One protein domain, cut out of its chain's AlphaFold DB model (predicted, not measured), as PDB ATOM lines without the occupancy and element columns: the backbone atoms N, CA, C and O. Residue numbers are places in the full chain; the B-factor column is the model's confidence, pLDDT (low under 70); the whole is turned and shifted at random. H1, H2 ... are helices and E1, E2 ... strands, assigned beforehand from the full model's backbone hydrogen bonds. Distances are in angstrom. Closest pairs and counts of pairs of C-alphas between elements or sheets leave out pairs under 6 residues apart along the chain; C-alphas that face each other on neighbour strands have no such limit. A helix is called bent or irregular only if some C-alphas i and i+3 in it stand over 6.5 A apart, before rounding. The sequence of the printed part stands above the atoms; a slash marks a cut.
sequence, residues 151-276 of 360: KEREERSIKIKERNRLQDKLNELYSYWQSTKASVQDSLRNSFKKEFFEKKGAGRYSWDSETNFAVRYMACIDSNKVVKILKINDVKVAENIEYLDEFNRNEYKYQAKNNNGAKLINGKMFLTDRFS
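AT A GLANCE: This is residues 151 to 276 of the 360 residues of an uncharacterized protein of Bacteroides xylanisolvens XB1A (UniProt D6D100). An antiparallel, strongly twisted sheet, E2 E1 E4 E3, has long, bent H1 over one face, residues 151 to 162 sticking out, and H2 on the other. Among 126 printed residues come H1 E1 E2 H2 E3 E4. The class is mixed, the whole loose, radius of gyration of the C-alphas 17.9 A, spans 67 by 28 by 24 A.

HOW THE PARTS SIT: N 219 of E1, residues 215 to 221, and O 271 of E4, 268 to 275, are 2.9 A apart. H1, 151 to 198, one helix by hydrogen bonds, is bent: C-alphas 179 and 182 are 7.4 A apart. Arm H1a, to 179, touches E3, 263 to 265, closest C-alphas Leu 170 and Leu 264, 5.9 A. H1a and H1b, from 182, have every O i to N i+4 pair within hydrogen-bond range, H2, 242 to 249, 3 of 4.

IN THESE COORDINATES: H1a, 42.5 A, begins at C-alpha 151 (59.030, 39.978, -41.291); E4 ends at C-alpha 275 (13.592, 26.649, -27.004); E2 is 227 to 232.

THE WHOLE: pLDDT is under 70 at residues 202 to 214 and 238 to 261.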
ATOM      1  N   LYS A 151      59.948  40.936 -40.667       86.69
ATOM      2  CA  LYS A 151      59.030  39.978 -41.291       86.69
ATOM      3  C   LYS A 151      58.150  39.275 -40.255       86.69
ATOM      4  O   LYS A 151      56.933  39.247 -40.411       86.69
ATOM      5  N   GLU A 152      58.726  38.784 -39.156       82.44
ATOM      6  CA  GLU A 152      57.951  38.175 -38.068       82.44
ATOM      7  C   GLU A 152      56.921  39.141 -37.467       82.44
ATOM      8  O   GLU A 152      55.797  38.737 -37.163       82.44
ATOM      9  N   ARG A 153      57.272  40.421 -37.285       78.06
ATOM     10  CA  ARG A 153      56.332  41.430 -36.780       78.06
ATOM     11  C   ARG A 153      55.215  41.692 -37.770       78.06
ATOM     12  O   ARG A 153      54.059  41.752 -37.357       78.06
ATOM     13  N   GLU A 154      55.541  41.865 -39.043       85.06
ATOM     14  CA  GLU A 154      54.547  42.061 -40.092       85.06
ATOM     15  C   GLU A 154      53.573  40.883 -40.115       85.06
ATOM     16  O   GLU A 154      52.368  41.093 -39.990       85.06
ATOM     17  N   GLU A 155      54.080  39.648 -40.114       87.12
ATOM     18  CA  GLU A 155      53.268  38.432 -40.045       87.12
ATOM     19  C   GLU A 155      52.405  38.367 -38.777       87.12
ATOM     20  O   GLU A 155      51.212  38.063 -38.859       87.12
ATOM     21  N   ARG A 156      52.959  38.686 -37.598       81.19
ATOM     22  CA  ARG A 156      52.183  38.764 -36.346       81.19
ATOM     23  C   ARG A 156      51.101  39.837 -36.433       81.19
ATOM     24  O   ARG A 156      49.967  39.580 -36.039       81.19
ATOM     25  N   SER A 157      51.413  41.009 -36.981       82.44
ATOM     26  CA  SER A 157      50.461  42.114 -37.127       82.44
ATOM     27  C   SER A 157      49.324  41.760 -38.088       82.44
ATOM     28  O   SER A 157      48.168  42.065 -37.802       82.44
ATOM     29  N   ILE A 158      49.628  41.057 -39.184       88.06
ATOM     30  CA  ILE A 158      48.644  40.561 -40.148       88.06
ATOM     31  C   ILE A 158      47.743  39.531 -39.467       88.06
ATOM     32  O   ILE A 158      46.525  39.685 -39.505       88.06
ATOM     33  N   LYS A 159      48.322  38.556 -38.755       85.06
ATOM     34  CA  LYS A 159      47.565  37.548 -37.995       85.06
ATOM     35  C   LYS A 159      46.660  38.178 -36.936       85.06
ATOM     36  O   LYS A 159      45.521  37.749 -36.776       85.06
ATOM     37  N   ILE A 160      47.126  39.208 -36.224       81.38
ATOM     38  CA  ILE A 160      46.322  39.939 -35.232       81.38
ATOM     39  C   ILE A 160      45.186  40.709 -35.911       81.38
ATOM     40  O   ILE A 160      44.045  40.633 -35.460       81.38
ATOM     41  N   LYS A 161      45.466  41.424 -37.008       87.56
ATOM     42  CA  LYS A 161      44.442  42.148 -37.777       87.56
ATOM     43  C   LYS A 161      43.378  41.200 -38.325       87.56
ATOM     44  O   LYS A 161      42.190  41.484 -38.209       87.56
ATOM     45  N   GLU A 162      43.792  40.066 -38.879       87.81
ATOM     46  CA  GLU A 162      42.890  39.029 -39.374       87.81
ATOM     47  C   GLU A 162      42.053  38.431 -38.239       87.81
ATOM     48  O   GLU A 162      40.830  38.348 -38.350       87.81
ATOM     49  N   ARG A 163      42.681  38.105 -37.105       82.81
ATOM     50  CA  ARG A 163      41.996  37.638 -35.895       82.81
ATOM     51  C   ARG A 163      40.939  38.628 -35.411       82.81
ATOM     52  O   ARG A 163      39.809  38.218 -35.150       82.81
ATOM     53  N   ASN A 164      41.284  39.909 -35.312       85.62
ATOM     54  CA  ASN A 164      40.352  40.952 -34.888       85.62
ATOM     55  C   ASN A 164      39.187  41.071 -35.876       85.62
ATOM     56  O   ASN A 164      38.035  41.026 -35.461       85.62
ATOM     57  N   ARG A 165      39.468  41.074 -37.185       89.06
ATOM     58  CA  ARG A 165      38.438  41.097 -38.234       89.06
ATOM     59  C   ARG A 165      37.469  39.912 -38.137       89.06
ATOM     60  O   ARG A 165      36.263  40.090 -38.307       89.06
ATOM     61  N   LEU A 166      37.975  38.702 -37.891       87.38
ATOM     62  CA  LEU A 166      37.141  37.506 -37.717       87.38
ATOM     63  C   LEU A 166      36.292  37.594 -36.442       87.38
ATOM     64  O   LEU A 166      35.114  37.237 -36.465       87.38
ATOM     65  N   GLN A 167      36.863  38.103 -35.349       84.94
ATOM     66  CA  GLN A 167      36.140  38.305 -34.096       84.94
ATOM     67  C   GLN A 167      35.025  39.351 -34.241       84.94
ATOM     68  O   GLN A 167      33.913  39.122 -33.766       84.94
ATOM     69  N   ASP A 168      35.296  40.463 -34.922       89.25
ATOM     70  CA  ASP A 168      34.313  41.515 -35.178       89.25
ATOM     71  C   ASP A 168      33.150  40.982 -36.015       89.25
ATOM     72  O   ASP A 168      31.987  41.184 -35.667       89.25
ATOM     73  N   LYS A 169      33.451  40.197 -37.057       90.06
ATOM     74  CA  LYS A 169      32.421  39.554 -37.882       90.06
ATOM     75  C   LYS A 169      31.573  38.550 -37.097       90.06
ATOM     76  O   LYS A 169      30.359  38.494 -37.286       90.06
ATOM     77  N   LEU A 170      32.183  37.772 -36.200       88.19
ATOM     78  CA  LEU A 170      31.441  36.884 -35.302       88.19
ATOM     79  C   LEU A 170      30.498  37.682 -34.389       88.19
ATOM     80  O   LEU A 170      29.332  37.321 -34.252       88.19
ATOM     81  N   ASN A 171      30.979  38.779 -33.799       88.56
ATOM     82  CA  ASN A 171      30.176  39.625 -32.916       88.56
ATOM     83  C   ASN A 171      29.016  40.307 -33.664       88.56
ATOM     84  O   ASN A 171      27.915  40.408 -33.119       88.56
ATOM     85  N   GLU A 172      29.233  40.734 -34.914       91.75
ATOM     86  CA  GLU A 172      28.187  41.301 -35.772       91.75
ATOM     87  C   GLU A 172      27.060  40.286 -36.015       91.75
ATOM     88  O   GLU A 172      25.892  40.565 -35.733       91.75
ATOM     89  N   LEU A 173      27.408  39.084 -36.492       91.38
ATOM     90  CA  LEU A 173      26.433  38.026 -36.771       91.38
ATOM     91  C   LEU A 173      25.717  37.564 -35.499       91.38
ATOM     92  O   LEU A 173      24.519  37.285 -35.531       91.38
ATOM     93  N   TYR A 174      26.423  37.522 -34.369       89.44
ATOM     94  CA  TYR A 174      25.821  37.190 -33.084       89.44
ATOM     95  C   TYR A 174      24.819  38.250 -32.621       89.44
ATOM     96  O   TYR A 174      23.745  37.911 -32.131       89.44
ATOM     97  N   SER A 175      25.123  39.532 -32.824       90.69
ATOM     98  CA  SER A 175      24.191  40.620 -32.501       90.69
ATOM     99  C   SER A 175      22.924  40.534 -33.356       90.69
ATOM    100  O   SER A 175      21.818  40.665 -32.839       90.69
ATOM    101  N   TYR A 176      23.074  40.216 -34.646       92.88
ATOM    102  CA  TYR A 176      21.940  39.950 -35.535       92.88
ATOM    103  C   TYR A 176      21.114  38.723 -35.106       92.88
ATOM    104  O   TYR A 176      19.883  38.736 -35.171       92.88
ATOM    105  N   TRP A 177      21.770  37.661 -34.626       91.44
ATOM    106  CA  TRP A 177      21.071  36.503 -34.067       91.44
ATOM    107  C   TRP A 177      20.193  36.892 -32.880       91.44
ATOM    108  O   TRP A 177      19.030  36.503 -32.842       91.44
ATOM    109  N   GLN A 178      20.714  37.689 -31.941       90.50
ATOM    110  CA  GLN A 178      19.956  38.104 -30.757       90.50
ATOM    111  C   GLN A 178      18.667  38.853 -31.115       90.50
ATOM    112  O   GLN A 178      17.646  38.631 -30.468       90.50
ATOM    113  N   SER A 179      18.674  39.681 -32.166       91.69
ATOM    114  CA  SER A 179      17.468  40.397 -32.601       91.69
ATOM    115  C   SER A 179      16.472  39.526 -33.372       91.69
ATOM    116  O   SER A 179      15.280  39.816 -33.366       91.69
ATOM    117  N   THR A 180      16.930  38.453 -34.024       92.06
ATOM    118  CA  THR A 180      16.095  37.625 -34.920       92.06
ATOM    119  C   THR A 180      15.643  36.309 -34.273       92.06
ATOM    120  O   THR A 180      14.696  35.672 -34.737       92.06
ATOM    121  N   LYS A 181      16.283  35.903 -33.168       91.44
ATOM    122  CA  LYS A 181      16.055  34.633 -32.463       91.44
ATOM    123  C   LYS A 181      14.578  34.359 -32.177       91.44
ATOM    124  O   LYS A 181      14.125  33.248 -32.438       91.44
ATOM    125  N   ALA A 182      13.832  35.347 -31.684       91.19
ATOM    126  CA  ALA A 182      12.414  35.184 -31.353       91.19
ATOM    127  C   ALA A 182      11.577  34.784 -32.583       91.19
ATOM    128  O   ALA A 182      10.893  33.767 -32.559       91.19
ATOM    129  N   SER A 183      11.736  35.493 -33.704       91.94
ATOM    130  CA  SER A 183      11.015  35.200 -34.953       91.94
ATOM    131  C   SER A 183      11.343  33.811 -35.522       91.94
ATOM    132  O   SER A 183      10.473  33.115 -36.056       91.94
ATOM    133  N   VAL A 184      12.594  33.367 -35.374       91.38
ATOM    134  CA  VAL A 184      13.011  32.011 -35.760       91.38
ATOM    135  C   VAL A 184      12.326  30.962 -34.884       91.38
ATOM    136  O   VAL A 184      11.844  29.954 -35.402       91.38
ATOM    137  N   GLN A 185      12.246  31.197 -33.575       90.12
ATOM    138  CA  GLN A 185      11.567  30.302 -32.637       90.12
ATOM    139  C   GLN A 185      10.054  30.249 -32.885       90.12
ATOM    140  O   GLN A 185       9.490  29.156 -32.873       90.12
ATOM    141  N   ASP A 186       9.418  31.373 -33.216       89.69
ATOM    142  CA  ASP A 186       8.004  31.420 -33.610       89.69
ATOM    143  C   ASP A 186       7.747  30.624 -34.897       89.69
ATOM    144  O   ASP A 186       6.788  29.854 -34.995       89.69
ATOM    145  N   SER A 187       8.644  30.746 -35.879       89.75
ATOM    146  CA  SER A 187       8.564  29.981 -37.129       89.75
ATOM    147  C   SER A 187       8.695  28.475 -36.881       89.75
ATOM    148  O   SER A 187       7.926  27.682 -37.427       89.75
ATOM    149  N   LEU A 188       9.630  28.070 -36.012       87.69
ATOM    150  CA  LEU A 188       9.797  26.673 -35.605       87.69
ATOM    151  C   LEU A 188       8.571  26.153 -34.840       87.69
ATOM    152  O   LEU A 188       8.085  25.064 -35.136       87.69
ATOM    153  N   ARG A 189       8.029  26.943 -33.906       87.19
ATOM    154  CA  ARG A 189       6.800  26.632 -33.163       87.19
ATOM    155  C   ARG A 189       5.624  26.365 -34.104       87.19
ATOM    156  O   ARG A 189       4.936  25.358 -33.951       87.19
ATOM    157  N   ASN A 190       5.427  27.222 -35.105       87.44
ATOM    158  CA  ASN A 190       4.373  27.054 -36.107       87.44
ATOM    159  C   ASN A 190       4.593  25.811 -36.977       87.44
ATOM    160  O   ASN A 190       3.635  25.098 -37.272       87.44
ATOM    161  N   SER A 191       5.844  25.509 -37.342       85.19
ATOM    162  CA  SER A 191       6.172  24.266 -38.047       85.19
ATOM    163  C   SER A 191       5.810  23.029 -37.224       85.19
ATOM    164  O   SER A 191       5.273  22.076 -37.784       85.19
ATOM    165  N   PHE A 192       6.057  23.037 -35.908       80.81
ATOM    166  CA  PHE A 192       5.685  21.920 -35.034       80.81
ATOM    167  C   PHE A 192       4.177  21.761 -34.905       80.81
ATOM    168  O   PHE A 192       3.675  20.644 -35.018       80.81
ATOM    169  N   LYS A 193       3.445  22.869 -34.743       83.19
ATOM    170  CA  LYS A 193       1.978  22.844 -34.735       83.19
ATOM    171  C   LYS A 193       1.433  22.255 -36.040       83.19
ATOM    172  O   LYS A 193       0.570  21.386 -36.007       83.19
ATOM    173  N   LYS A 194       1.972  22.680 -37.186       86.81
ATOM    174  CA  LYS A 194       1.566  22.176 -38.502       86.81
ATOM    175  C   LYS A 194       1.820  20.671 -38.647       86.81
ATOM    176  O   LYS A 194       0.898  19.945 -39.003       86.81
ATOM    177  N   GLU A 195       3.027  20.201 -38.320       82.81
ATOM    178  CA  GLU A 195       3.365  18.770 -38.390       82.81
ATOM    179  C   GLU A 195       2.453  17.930 -37.484       82.81
ATOM    180  O   GLU A 195       2.026  16.847 -37.882       82.81
ATOM    181  N   PHE A 196       2.122  18.433 -36.290       81.69
ATOM    182  CA  PHE A 196       1.221  17.757 -35.359       81.69
ATOM    183  C   PHE A 196      -0.156  17.468 -35.979       81.69
ATOM    184  O   PHE A 196      -0.638  16.335 -35.902       81.69
ATOM    185  N   PHE A 197      -0.767  18.463 -36.630       85.00
ATOM    186  CA  PHE A 197      -2.067  18.297 -37.283       85.00
ATOM    187  C   PHE A 197      -1.983  17.465 -38.568       85.00
ATOM    188  O   PHE A 197      -2.839  16.610 -38.785       85.00
ATOM    189  N   GLU A 198      -0.956  17.662 -39.401       87.19
ATOM    190  CA  GLU A 198      -0.766  16.882 -40.637       87.19
ATOM    191  C   GLU A 198      -0.579  15.393 -40.352       87.19
ATOM    192  O   GLU A 198      -1.079  14.544 -41.091       87.19
ATOM    193  N   LYS A 199       0.113  15.075 -39.257       83.69
ATOM    194  CA  LYS A 199       0.364  13.701 -38.841       83.69
ATOM    195  C   LYS A 199      -0.656  13.159 -37.851       83.69
ATOM    196  O   LYS A 199      -0.405  12.105 -37.278       83.69
ATOM    197  N   LYS A 200      -1.787  13.840 -37.637       83.62
ATOM    198  CA  LYS A 200      -2.893  13.293 -36.832       83.62
ATOM    199  C   LYS A 200      -2.462  12.900 -35.410       83.62
ATOM    200  O   LYS A 200      -2.868  11.888 -34.856       83.62
ATOM    201  N   GLY A 201      -1.550  13.681 -34.832       71.75
ATOM    202  CA  GLY A 201      -0.921  13.393 -33.542       71.75
ATOM    203  C   GLY A 201       0.165  12.308 -33.543       71.75
ATOM    204  O   GLY A 201       0.929  12.229 -32.580       71.75
ATOM    205  N   ALA A 202       0.324  11.551 -34.632       63.19
ATOM    206  CA  ALA A 202       1.384  10.568 -34.843       63.19
ATOM    207  C   ALA A 202       2.631  11.212 -35.484       63.19
ATOM    208  O   ALA A 202       2.975  10.981 -36.641       63.19
ATOM    209  N   GLY A 203       3.331  12.064 -34.736       57.62
ATOM    210  CA  GLY A 203       4.553  12.733 -35.199       57.62
ATOM    211  C   GLY A 203       5.791  12.392 -34.376       57.62
ATOM    212  O   GLY A 203       5.714  11.715 -33.358       57.62
ATOM    213  N   ARG A 204       6.940  12.985 -34.742       52.59
ATOM    214  CA  ARG A 204       8.143  13.045 -33.872       52.59
ATOM    215  C   ARG A 204       7.893  13.776 -32.538       52.59
ATOM    216  O   ARG A 204       8.783  13.845 -31.697       52.59
ATOM    217  N   TYR A 205       6.692  14.326 -32.392       50.91
ATOM    218  CA  TYR A 205       6.168  15.110 -31.284       50.91
ATOM    219  C   TYR A 205       4.887  14.462 -30.729       50.91
ATOM    220  O   TYR A 205       3.942  15.170 -30.389       50.91
ATOM    221  N   SER A 206       4.804  13.124 -30.714       47.47
ATOM    222  CA  SER A 206       3.717  12.406 -30.039       47.47
ATOM    223  C   SER A 206       3.598  12.881 -28.583       47.47
ATOM    224  O   SER A 206       4.612  13.107 -27.921       47.47
ATOM    225  N   TRP A 207       2.359  13.040 -28.101       51.91
ATOM    226  CA  TRP A 207       1.970  13.667 -26.820       51.91
ATOM    227  C   TRP A 207       2.409  12.936 -25.540       51.91
ATOM    228  O   TRP A 207       1.872  13.202 -24.465       51.91
ATOM    229  N   ASP A 208       3.412  12.064 -25.608       47.84
ATOM    230  CA  ASP A 208       4.047  11.541 -24.406       47.84
ATOM    231  C   ASP A 208       5.001  12.604 -23.848       47.84
ATOM    232  O   ASP A 208       6.103  12.818 -24.347       47.84
ATOM    233  N   SER A 209       4.458  13.316 -22.856       44.69
ATOM    234  CA  SER A 209       4.975  14.167 -21.761       44.69
ATOM    235  C   SER A 209       6.465  14.569 -21.614       44.69
ATOM    236  O   SER A 209       6.745  15.440 -20.795       44.69
ATOM    237  N   GLU A 210       7.417  14.071 -22.404       43.78
ATOM    238  CA  GLU A 210       8.843  14.436 -22.347       43.78
ATOM    239  C   GLU A 210       9.297  15.373 -23.489       43.78
ATOM    240  O   GLU A 210      10.244  16.146 -23.329       43.78
ATOM    241  N   THR A 211       8.607  15.394 -24.635       49.03
ATOM    242  CA  THR A 211       9.015  16.171 -25.831       49.03
ATOM    243  C   THR A 211       8.738  17.680 -25.747       49.03
ATOM    244  O   THR A 211       9.284  18.454 -26.536       49.03
ATOM    245  N   ASN A 212       7.967  18.125 -24.751       51.38
ATOM    246  CA  ASN A 212       7.640  19.536 -24.516       51.38
ATOM    247  C   ASN A 212       8.747  20.308 -23.758       51.38
ATOM    248  O   ASN A 212       8.614  21.510 -23.525       51.38
ATOM    249  N   PHE A 213       9.841  19.642 -23.357       56.72
ATOM    250  CA  PHE A 213      10.775  20.204 -22.373       56.72
ATOM    251  C   PHE A 213      11.941  21.032 -22.925       56.72
ATOM    252  O   PHE A 213      12.407  21.920 -22.217       56.72
ATOM    253  N   ALA A 214      12.410  20.807 -24.156       66.62
ATOM    254  CA  ALA A 214      13.358  21.700 -24.841       66.62
ATOM    255  C   ALA A 214      13.697  21.156 -26.233       66.62
ATOM    256  O   ALA A 214      14.430  20.174 -26.363       66.62
ATOM    257  N   VAL A 215      13.261  21.845 -27.283       76.50
ATOM    258  CA  VAL A 215      13.737  21.593 -28.642       76.50
ATOM    259  C   VAL A 215      15.134  22.178 -28.776       76.50
ATOM    260  O   VAL A 215      15.329  23.388 -28.653       76.50
ATOM    261  N   ARG A 216      16.119  21.321 -29.049       79.81
ATOM    262  CA  ARG A 216      17.463  21.765 -29.427       79.81
ATOM    263  C   ARG A 216      17.486  22.002 -30.923       79.81
ATOM    264  O   ARG A 216      16.971  21.186 -31.677       79.81
ATOM    265  N   TYR A 217      18.123  23.065 -31.376       82.50
ATOM    266  CA  TYR A 217      18.344  23.252 -32.804       82.50
ATOM    267  C   TYR A 217      19.717  23.840 -33.077       82.50
ATOM    268  O   TYR A 217      20.321  24.499 -32.229       82.50
ATOM    269  N   MET A 218      20.214  23.576 -34.282       84.94
ATOM    270  CA  MET A 218      21.410  24.210 -34.811       84.94
ATOM    271  C   MET A 218      21.018  25.165 -35.929       84.94
ATOM    272  O   MET A 218      20.343  24.766 -36.882       84.94
ATOM    273  N   ALA A 219      21.480  26.405 -35.816       88.12
ATOM    274  CA  ALA A 219      21.290  27.439 -36.817       88.12
ATOM    275  C   ALA A 219      22.626  27.820 -37.463       88.12
ATOM    276  O   ALA A 219      23.674  27.843 -36.811       88.12
ATOM    277  N   CYS A 220      22.562  28.142 -38.751       88.38
ATOM    278  CA  CYS A 220      23.630  28.768 -39.513       88.38
ATOM    279  C   CYS A 220      23.158  30.140 -39.982       88.38
ATOM    280  O   CYS A 220      22.060  30.265 -40.523       88.38
ATOM    281  N   ILE A 221      24.009  31.145 -39.811       90.50
ATOM    282  CA  ILE A 221      23.802  32.503 -40.305       90.50
ATOM    283  C   ILE A 221      24.943  32.821 -41.255       90.50
ATOM    284  O   ILE A 221      26.113  32.793 -40.864       90.50
ATOM    285  N   ASP A 222      24.616  33.072 -42.518       87.62
ATOM    286  CA  ASP A 222      25.621  33.465 -43.499       87.62
ATOM    287  C   ASP A 222      25.937  34.967 -43.448       87.62
ATOM    288  O   ASP A 222      25.351  35.740 -42.688       87.62
ATOM    289  N   SER A 223      26.897  35.396 -44.268       83.38
ATOM    290  CA  SER A 223      27.295  36.802 -44.360       83.38
ATOM    291  C   SER A 223      26.200  37.730 -44.883       83.38
ATOM    292  O   SER A 223      26.303  38.935 -44.681       83.38
ATOM    293  N   ASN A 224      25.172  37.186 -45.538       88.06
ATOM    294  CA  ASN A 224      24.020  37.930 -46.039       88.06
ATOM    295  C   ASN A 224      22.875  37.953 -45.018       88.06
ATOM    296  O   ASN A 224      21.772  38.378 -45.348       88.06
ATOM    297  N   LYS A 225      23.139  37.509 -43.778       89.38
ATOM    298  CA  LYS A 225      22.174  37.466 -42.674       89.38
ATOM    299  C   LYS A 225      20.995  36.528 -42.946       89.38
ATOM    300  O   LYS A 225      19.946  36.649 -42.325       89.38
ATOM    301  N   VAL A 226      21.174  35.539 -43.822       89.06
ATOM    302  CA  VAL A 226      20.178  34.485 -44.027       89.06
ATOM    303  C   VAL A 226      20.346  33.430 -42.940       89.06
ATOM    304  O   VAL A 226      21.425  32.856 -42.774       89.06
ATOM    305  N   VAL A 227      19.261  33.154 -42.216       90.38
ATOM    306  CA  VAL A 227      19.216  32.128 -41.170       90.38
ATOM    307  C   VAL A 227      18.707  30.813 -41.756       90.38
ATOM    308  O   VAL A 227      17.649  30.768 -42.380       90.38
ATOM    309  N   LYS A 228      19.444  29.722 -41.528       89.19
ATOM    310  CA  LYS A 228      19.048  28.359 -41.906       89.19
ATOM    311  C   LYS A 228      19.104  27.433 -40.701       89.19
ATOM    312  O   LYS A 228      20.112  27.389 -39.999       89.19
ATOM    313  N   ILE A 229      18.040  26.661 -40.497       87.50
ATOM    314  CA  ILE A 229      18.000  25.608 -39.482       87.50
ATOM    315  C   ILE A 229      18.560  24.329 -40.091       87.50
ATOM    316  O   ILE A 229      18.064  23.839 -41.101       87.50
ATOM    317  N   LEU A 230      19.628  23.811 -39.489       83.00
ATOM    318  CA  LEU A 230      20.357  22.652 -40.003       83.00
ATOM    319  C   LEU A 230      19.922  21.356 -39.323       83.00
ATOM    320  O   LEU A 230      19.820  20.309 -39.963       83.00
ATOM    321  N   LYS A 231      19.683  21.430 -38.013       78.31
ATOM    322  CA  LYS A 231      19.362  20.284 -37.167       78.31
ATOM    323  C   LYS A 231      18.289  20.681 -36.167       78.31
ATOM    324  O   LYS A 231      18.375  21.765 -35.594       78.31
ATOM    325  N   ILE A 232      17.335  19.790 -35.936       79.12
ATOM    326  CA  ILE A 232      16.372  19.869 -34.839       79.12
ATOM    327  C   ILE A 232      16.513  18.568 -34.049       79.12
ATOM    328  O   ILE A 232      16.383  17.479 -34.605       79.12
ATOM    329  N   ASN A 233      16.826  18.684 -32.761       77.31
ATOM    330  CA  ASN A 233      17.250  17.596 -31.886       77.31
ATOM    331  C   ASN A 233      18.364  16.771 -32.548       77.31
ATOM    332  O   ASN A 233      19.432  17.311 -32.856       77.31
ATOM    333  N   ASP A 234      18.106  15.488 -32.803       70.50
ATOM    334  CA  ASP A 234      19.040  14.593 -33.479       70.50
ATOM    335  C   ASP A 234      18.815  14.428 -34.979       70.50
ATOM    336  O   ASP A 234      19.588  13.748 -35.651       70.50
ATOM    337  N   VAL A 235      17.855  15.163 -35.541       71.25
ATOM    338  CA  VAL A 235      17.480  15.024 -36.943       71.25
ATOM    339  C   VAL A 235      18.010  16.163 -37.806       71.25
ATOM    340  O   VAL A 235      17.852  17.346 -37.503       71.25
ATOM    341  N   LYS A 236      18.628  15.774 -38.920       74.12
ATOM    342  CA  LYS A 236      19.063  16.646 -40.009       74.12
ATOM    343  C   LYS A 236      17.846  17.186 -40.772       74.12
ATOM    344  O   LYS A 236      16.970  16.408 -41.139       74.12
ATOM    345  N   VAL A 237      17.799  18.501 -40.990       72.31
ATOM    346  CA  VAL A 237      16.685  19.190 -41.677       72.31
ATOM    347  C   VAL A 237      17.120  19.790 -43.019       72.31
ATOM    348  O   VAL A 237      16.292  19.982 -43.899       72.31
ATOM    349  N   ALA A 238      18.417  20.045 -43.206       69.56
ATOM    350  CA  ALA A 238      18.981  20.505 -44.473       69.56
ATOM    351  C   ALA A 238      19.854  19.412 -45.113       69.56
ATOM    352  O   ALA A 238      20.574  18.712 -44.407       69.56
ATOM    353  N   GLU A 239      19.825  19.285 -46.442       56.38
ATOM    354  CA  GLU A 239      20.580  18.254 -47.180       56.38
ATOM    355  C   GLU A 239      22.096  18.538 -47.225       56.38
ATOM    356  O   GLU A 239      22.908  17.618 -47.161       56.38
ATOM    357  N   ASN A 240      22.507  19.811 -47.206       54.03
ATOM    358  CA  ASN A 240      23.910  20.224 -47.375       54.03
ATOM    359  C   ASN A 240      24.658  20.375 -46.042       54.03
ATOM    360  O   ASN A 240      25.105  21.459 -45.658       54.03
ATOM    361  N   ILE A 241      24.758  19.261 -45.324       54.12
ATOM    362  CA  ILE A 241      25.302  19.163 -43.963       54.12
ATOM    363  C   ILE A 241      26.806  18.851 -43.912       54.12
ATOM    364  O   ILE A 241      27.357  18.743 -42.824       54.12
ATOM    365  N   GLU A 242      27.518  18.782 -45.035       54.38
ATOM    366  CA  GLU A 242      28.971  18.508 -45.045       54.38
ATOM    367  C   GLU A 242      29.787  19.449 -44.123       54.38
ATOM    368  O   GLU A 242      30.754  19.023 -43.498       54.38
ATOM    369  N   TYR A 243      29.320  20.683 -43.888       53.97
ATOM    370  CA  TYR A 243      29.922  21.640 -42.941       53.97
ATOM    371  C   TYR A 243      29.815  21.255 -41.442       53.97
ATOM    372  O   TYR A 243      30.484  21.852 -40.597       53.97
ATOM    373  N   LEU A 244      28.972  20.286 -41.065       54.22
ATOM    374  CA  LEU A 244      28.816  19.826 -39.672       54.22
ATOM    375  C   LEU A 244      29.954  18.901 -39.224       54.22
ATOM    376  O   LEU A 244      30.306  18.913 -38.042       54.22
ATOM    377  N   ASP A 245      30.572  18.161 -40.144       54.12
ATOM    378  CA  ASP A 245      31.777  17.386 -39.837       54.12
ATOM    379  C   ASP A 245      32.936  18.330 -39.468       54.12
ATOM    380  O   ASP A 245      33.656  18.084 -38.499       54.12
ATOM    381  N   GLU A 246      33.039  19.493 -40.121       53.06
ATOM    382  CA  GLU A 246      33.960  20.573 -39.732       53.06
ATOM    383  C   GLU A 246      33.561  21.258 -38.411       53.06
ATOM    384  O   GLU A 246      34.421  21.746 -37.661       53.06
ATOM    385  N   PHE A 247      32.262  21.304 -38.075       53.78
ATOM    386  CA  PHE A 247      31.783  21.854 -36.801       53.78
ATOM    387  C   PHE A 247      32.338  21.069 -35.598       53.78
ATOM    388  O   PHE A 247      32.748  21.697 -34.610       53.78
ATOM    389  N   ASN A 248      32.433  19.742 -35.725       53.84
ATOM    390  CA  ASN A 248      32.903  18.833 -34.675       53.84
ATOM    391  C   ASN A 248      34.420  18.561 -34.699       53.84
ATOM    392  O   ASN A 248      34.983  18.333 -33.635       53.84
ATOM    393  N   ARG A 249      35.094  18.615 -35.861       52.84
ATOM    394  CA  ARG A 249      36.525  18.245 -35.987       52.84
ATOM    395  C   ARG A 249      37.538  19.344 -35.629       52.84
ATOM    396  O   ARG A 249      38.670  19.025 -35.294       52.84
ATOM    397  N   ASN A 250      37.171  20.625 -35.697       45.66
ATOM    398  CA  ASN A 250      38.157  21.713 -35.587       45.66
ATOM    399  C   ASN A 250      38.302  22.254 -34.143       45.66
ATOM    400  O   ASN A 250      37.390  22.908 -33.625       45.66
ATOM    401  N   GLU A 251      39.474  22.023 -33.539       43.91
ATOM    402  CA  GLU A 251      39.876  22.364 -32.155       43.91
ATOM    403  C   GLU A 251      40.268  23.834 -31.895       43.91
ATOM    404  O   GLU A 251      40.582  24.195 -30.766       43.91
ATOM    405  N   TYR A 252      40.179  24.741 -32.868       45.66
ATOM    406  CA  TYR A 252      40.420  26.173 -32.632       45.66
ATOM    407  C   TYR A 252      39.249  27.002 -33.135       45.66
ATOM    408  O   TYR A 252      39.101  27.207 -34.339       45.66
ATOM    409  N   LYS A 253      38.384  27.476 -32.229       52.06
ATOM    410  CA  LYS A 253      37.228  28.297 -32.615       52.06
ATOM    411  C   LYS A 253      37.020  29.472 -31.671       52.06
ATOM    412  O   LYS A 253      36.889  29.293 -30.463       52.06
ATOM    413  N   TYR A 254      36.981  30.665 -32.262       49.31
ATOM    414  CA  TYR A 254      36.613  31.912 -31.602       49.31
ATOM    415  C   TYR A 254      35.239  31.768 -30.949       49.31
ATOM    416  O   TYR A 254      34.287  31.343 -31.604       49.31
ATOM    417  N   GLN A 255      35.161  32.101 -29.664       52.88
ATOM    418  CA  GLN A 255      33.925  32.120 -28.892       52.88
ATOM    419  C   GLN A 255      33.503  33.580 -28.702       52.88
ATOM    420  O   GLN A 255      34.344  34.452 -28.467       52.88
ATOM    421  N   ALA A 256      32.210  33.871 -28.835       52.09
ATOM    422  CA  ALA A 256      31.684  35.195 -28.515       52.09
ATOM    423  C   ALA A 256      31.944  35.525 -27.031       52.09
ATOM    424  O   ALA A 256      31.889  34.635 -26.183       52.09
ATOM    425  N   LYS A 257      32.193  36.806 -26.716       50.09
ATOM    426  CA  LYS A 257      32.522  37.281 -25.352       50.09
ATOM    427  C   LYS A 257      31.478  36.905 -24.283       50.09
ATOM    428  O   LYS A 257      31.829  36.862 -23.112       50.09
ATOM    429  N   ASN A 258      30.243  36.581 -24.683       46.31
ATOM    430  CA  ASN A 258      29.148  36.172 -23.804       46.31
ATOM    431  C   ASN A 258      28.649  34.783 -24.237       46.31
ATOM    432  O   ASN A 258      28.004  34.636 -25.274       46.31
ATOM    433  N   ASN A 259      29.032  33.776 -23.456       54.72
ATOM    434  CA  ASN A 259      28.983  32.340 -23.735       54.72
ATOM    435  C   ASN A 259      27.679  31.833 -24.392       54.72
ATOM    436  O   ASN A 259      26.606  31.968 -23.808       54.72
ATOM    437  N   ASN A 260      27.794  31.222 -25.584       55.19
ATOM    438  CA  ASN A 260      26.720  30.465 -26.246       55.19
ATOM    439  C   ASN A 260      27.219  29.617 -27.439       55.19
ATOM    440  O   ASN A 260      26.630  29.649 -28.510       55.19
ATOM    441  N   GLY A 261      28.350  28.907 -27.324       66.88
ATOM    442  CA  GLY A 261      28.784  27.898 -28.319       66.88
ATOM    443  C   GLY A 261      28.903  28.338 -29.797       66.88
ATOM    444  O   GLY A 261      29.093  27.479 -30.661       66.88
ATOM    445  N   ALA A 262      28.784  29.638 -30.095       79.81
ATOM    446  CA  ALA A 262      28.722  30.193 -31.437       79.81
ATOM    447  C   ALA A 262      30.121  30.265 -32.045       79.81
ATOM    448  O   ALA A 262      31.073  30.690 -31.390       79.81
ATOM    449  N   LYS A 263      30.240  29.826 -33.296       82.25
ATOM    450  CA  LYS A 263      31.515  29.601 -33.979       82.25
ATOM    451  C   LYS A 263      31.455  30.179 -35.388       82.25
ATOM    452  O   LYS A 263      30.500  29.916 -36.114       82.25
ATOM    453  N   LEU A 264      32.484  30.923 -35.787       83.06
ATOM    454  CA  LEU A 264      32.650  31.381 -37.168       83.06
ATOM    455  C   LEU A 264      33.441  30.334 -37.965       83.06
ATOM    456  O   LEU A 264      34.562  29.999 -37.588       83.06
ATOM    457  N   ILE A 265      32.866  29.818 -39.051       80.31
ATOM    458  CA  ILE A 265      33.496  28.847 -39.959       80.31
ATOM    459  C   ILE A 265      33.215  29.309 -41.389       80.31
ATOM    460  O   ILE A 265      32.059  29.535 -41.746       80.31
ATOM    461  N   ASN A 266      34.261  29.498 -42.198       81.00
ATOM    462  CA  ASN A 266      34.157  29.939 -43.597       81.00
ATOM    463  C   ASN A 266      33.236  31.165 -43.788       81.00
ATOM    464  O   ASN A 266      32.411  31.221 -44.697       81.00
ATOM    465  N   GLY A 267      33.341  32.143 -42.880       81.38
ATOM    466  CA  GLY A 267      32.560  33.386 -42.922       81.38
ATOM    467  C   GLY A 267      31.090  33.267 -42.499       81.38
ATOM    468  O   GLY A 267      30.384  34.274 -42.549       81.38
ATOM    469  N   LYS A 268      30.643  32.083 -42.063       87.06
ATOM    470  CA  LYS A 268      29.292  31.813 -41.553       87.06
ATOM    471  C   LYS A 268      29.340  31.537 -40.054       87.06
ATOM    472  O   LYS A 268      30.272  30.896 -39.568       87.06
ATOM    473  N   MET A 269      28.345  32.016 -39.318       88.50
ATOM    474  CA  MET A 269      28.208  31.732 -37.894       88.50
ATOM    475  C   MET A 269      27.321  30.507 -37.687       88.50
ATOM    476  O   MET A 269      26.207  30.445 -38.197       88.50
ATOM    477  N   PHE A 270      27.799  29.565 -36.887       86.25
ATOM    478  CA  PHE A 270      27.072  28.375 -36.468       86.25
ATOM    479  C   PHE A 270      26.847  28.434 -34.968       86.25
ATOM    480  O   PHE A 270      27.777  28.745 -34.224       86.25
ATOM    481  N   LEU A 271      25.642  28.107 -34.520       86.44
ATOM    482  CA  LEU A 271      25.318  28.064 -33.101       86.44
ATOM    483  C   LEU A 271      24.272  26.992 -32.803       86.44
ATOM    484  O   LEU A 271      23.482  26.604 -33.667       86.44
ATOM    485  N   THR A 272      24.265  26.534 -31.560       83.12
ATOM    486  CA  THR A 272      23.235  25.644 -31.027       83.12
ATOM    487  C   THR A 272      22.444  26.382 -29.970       83.12
ATOM    488  O   THR A 272      23.040  27.000 -29.090       83.12
ATOM    489  N   ASP A 273      21.126  26.272 -30.022       83.75
ATOM    490  CA  ASP A 273      20.232  26.915 -29.066       83.75
ATOM    491  C   ASP A 273      19.126  25.944 -28.643       83.75
ATOM    492  O   ASP A 273      18.994  24.836 -29.183       83.75
ATOM    493  N   ARG A 274      18.355  26.344 -27.636       83.00
ATOM    494  CA  ARG A 274      17.214  25.584 -27.133       83.00
ATOM    495  C   ARG A 274      16.012  26.493 -26.990       83.00
ATOM    496  O   ARG A 274      16.144  27.648 -26.591       83.00
ATOM    497  N   PHE A 275      14.840  25.958 -27.285       82.81
ATOM    498  CA  PHE A 275      13.592  26.649 -27.004       82.81
ATOM    499  C   PHE A 275      12.488  25.659 -26.665       82.81
ATOM    500  O   PHE A 275      12.518  24.510 -27.102       82.81
ATOM    501  N   SER A 276      11.515  26.119 -25.891       79.19
ATOM    502  CA  SER A 276      10.304  25.361 -25.606       79.19
ATOM    503  C   SER A 276       9.185  25.932 -26.472       79.19
ATOM    504  O   SER A 276       8.919  27.132 -26.379       79.19
TER     505      SER A 276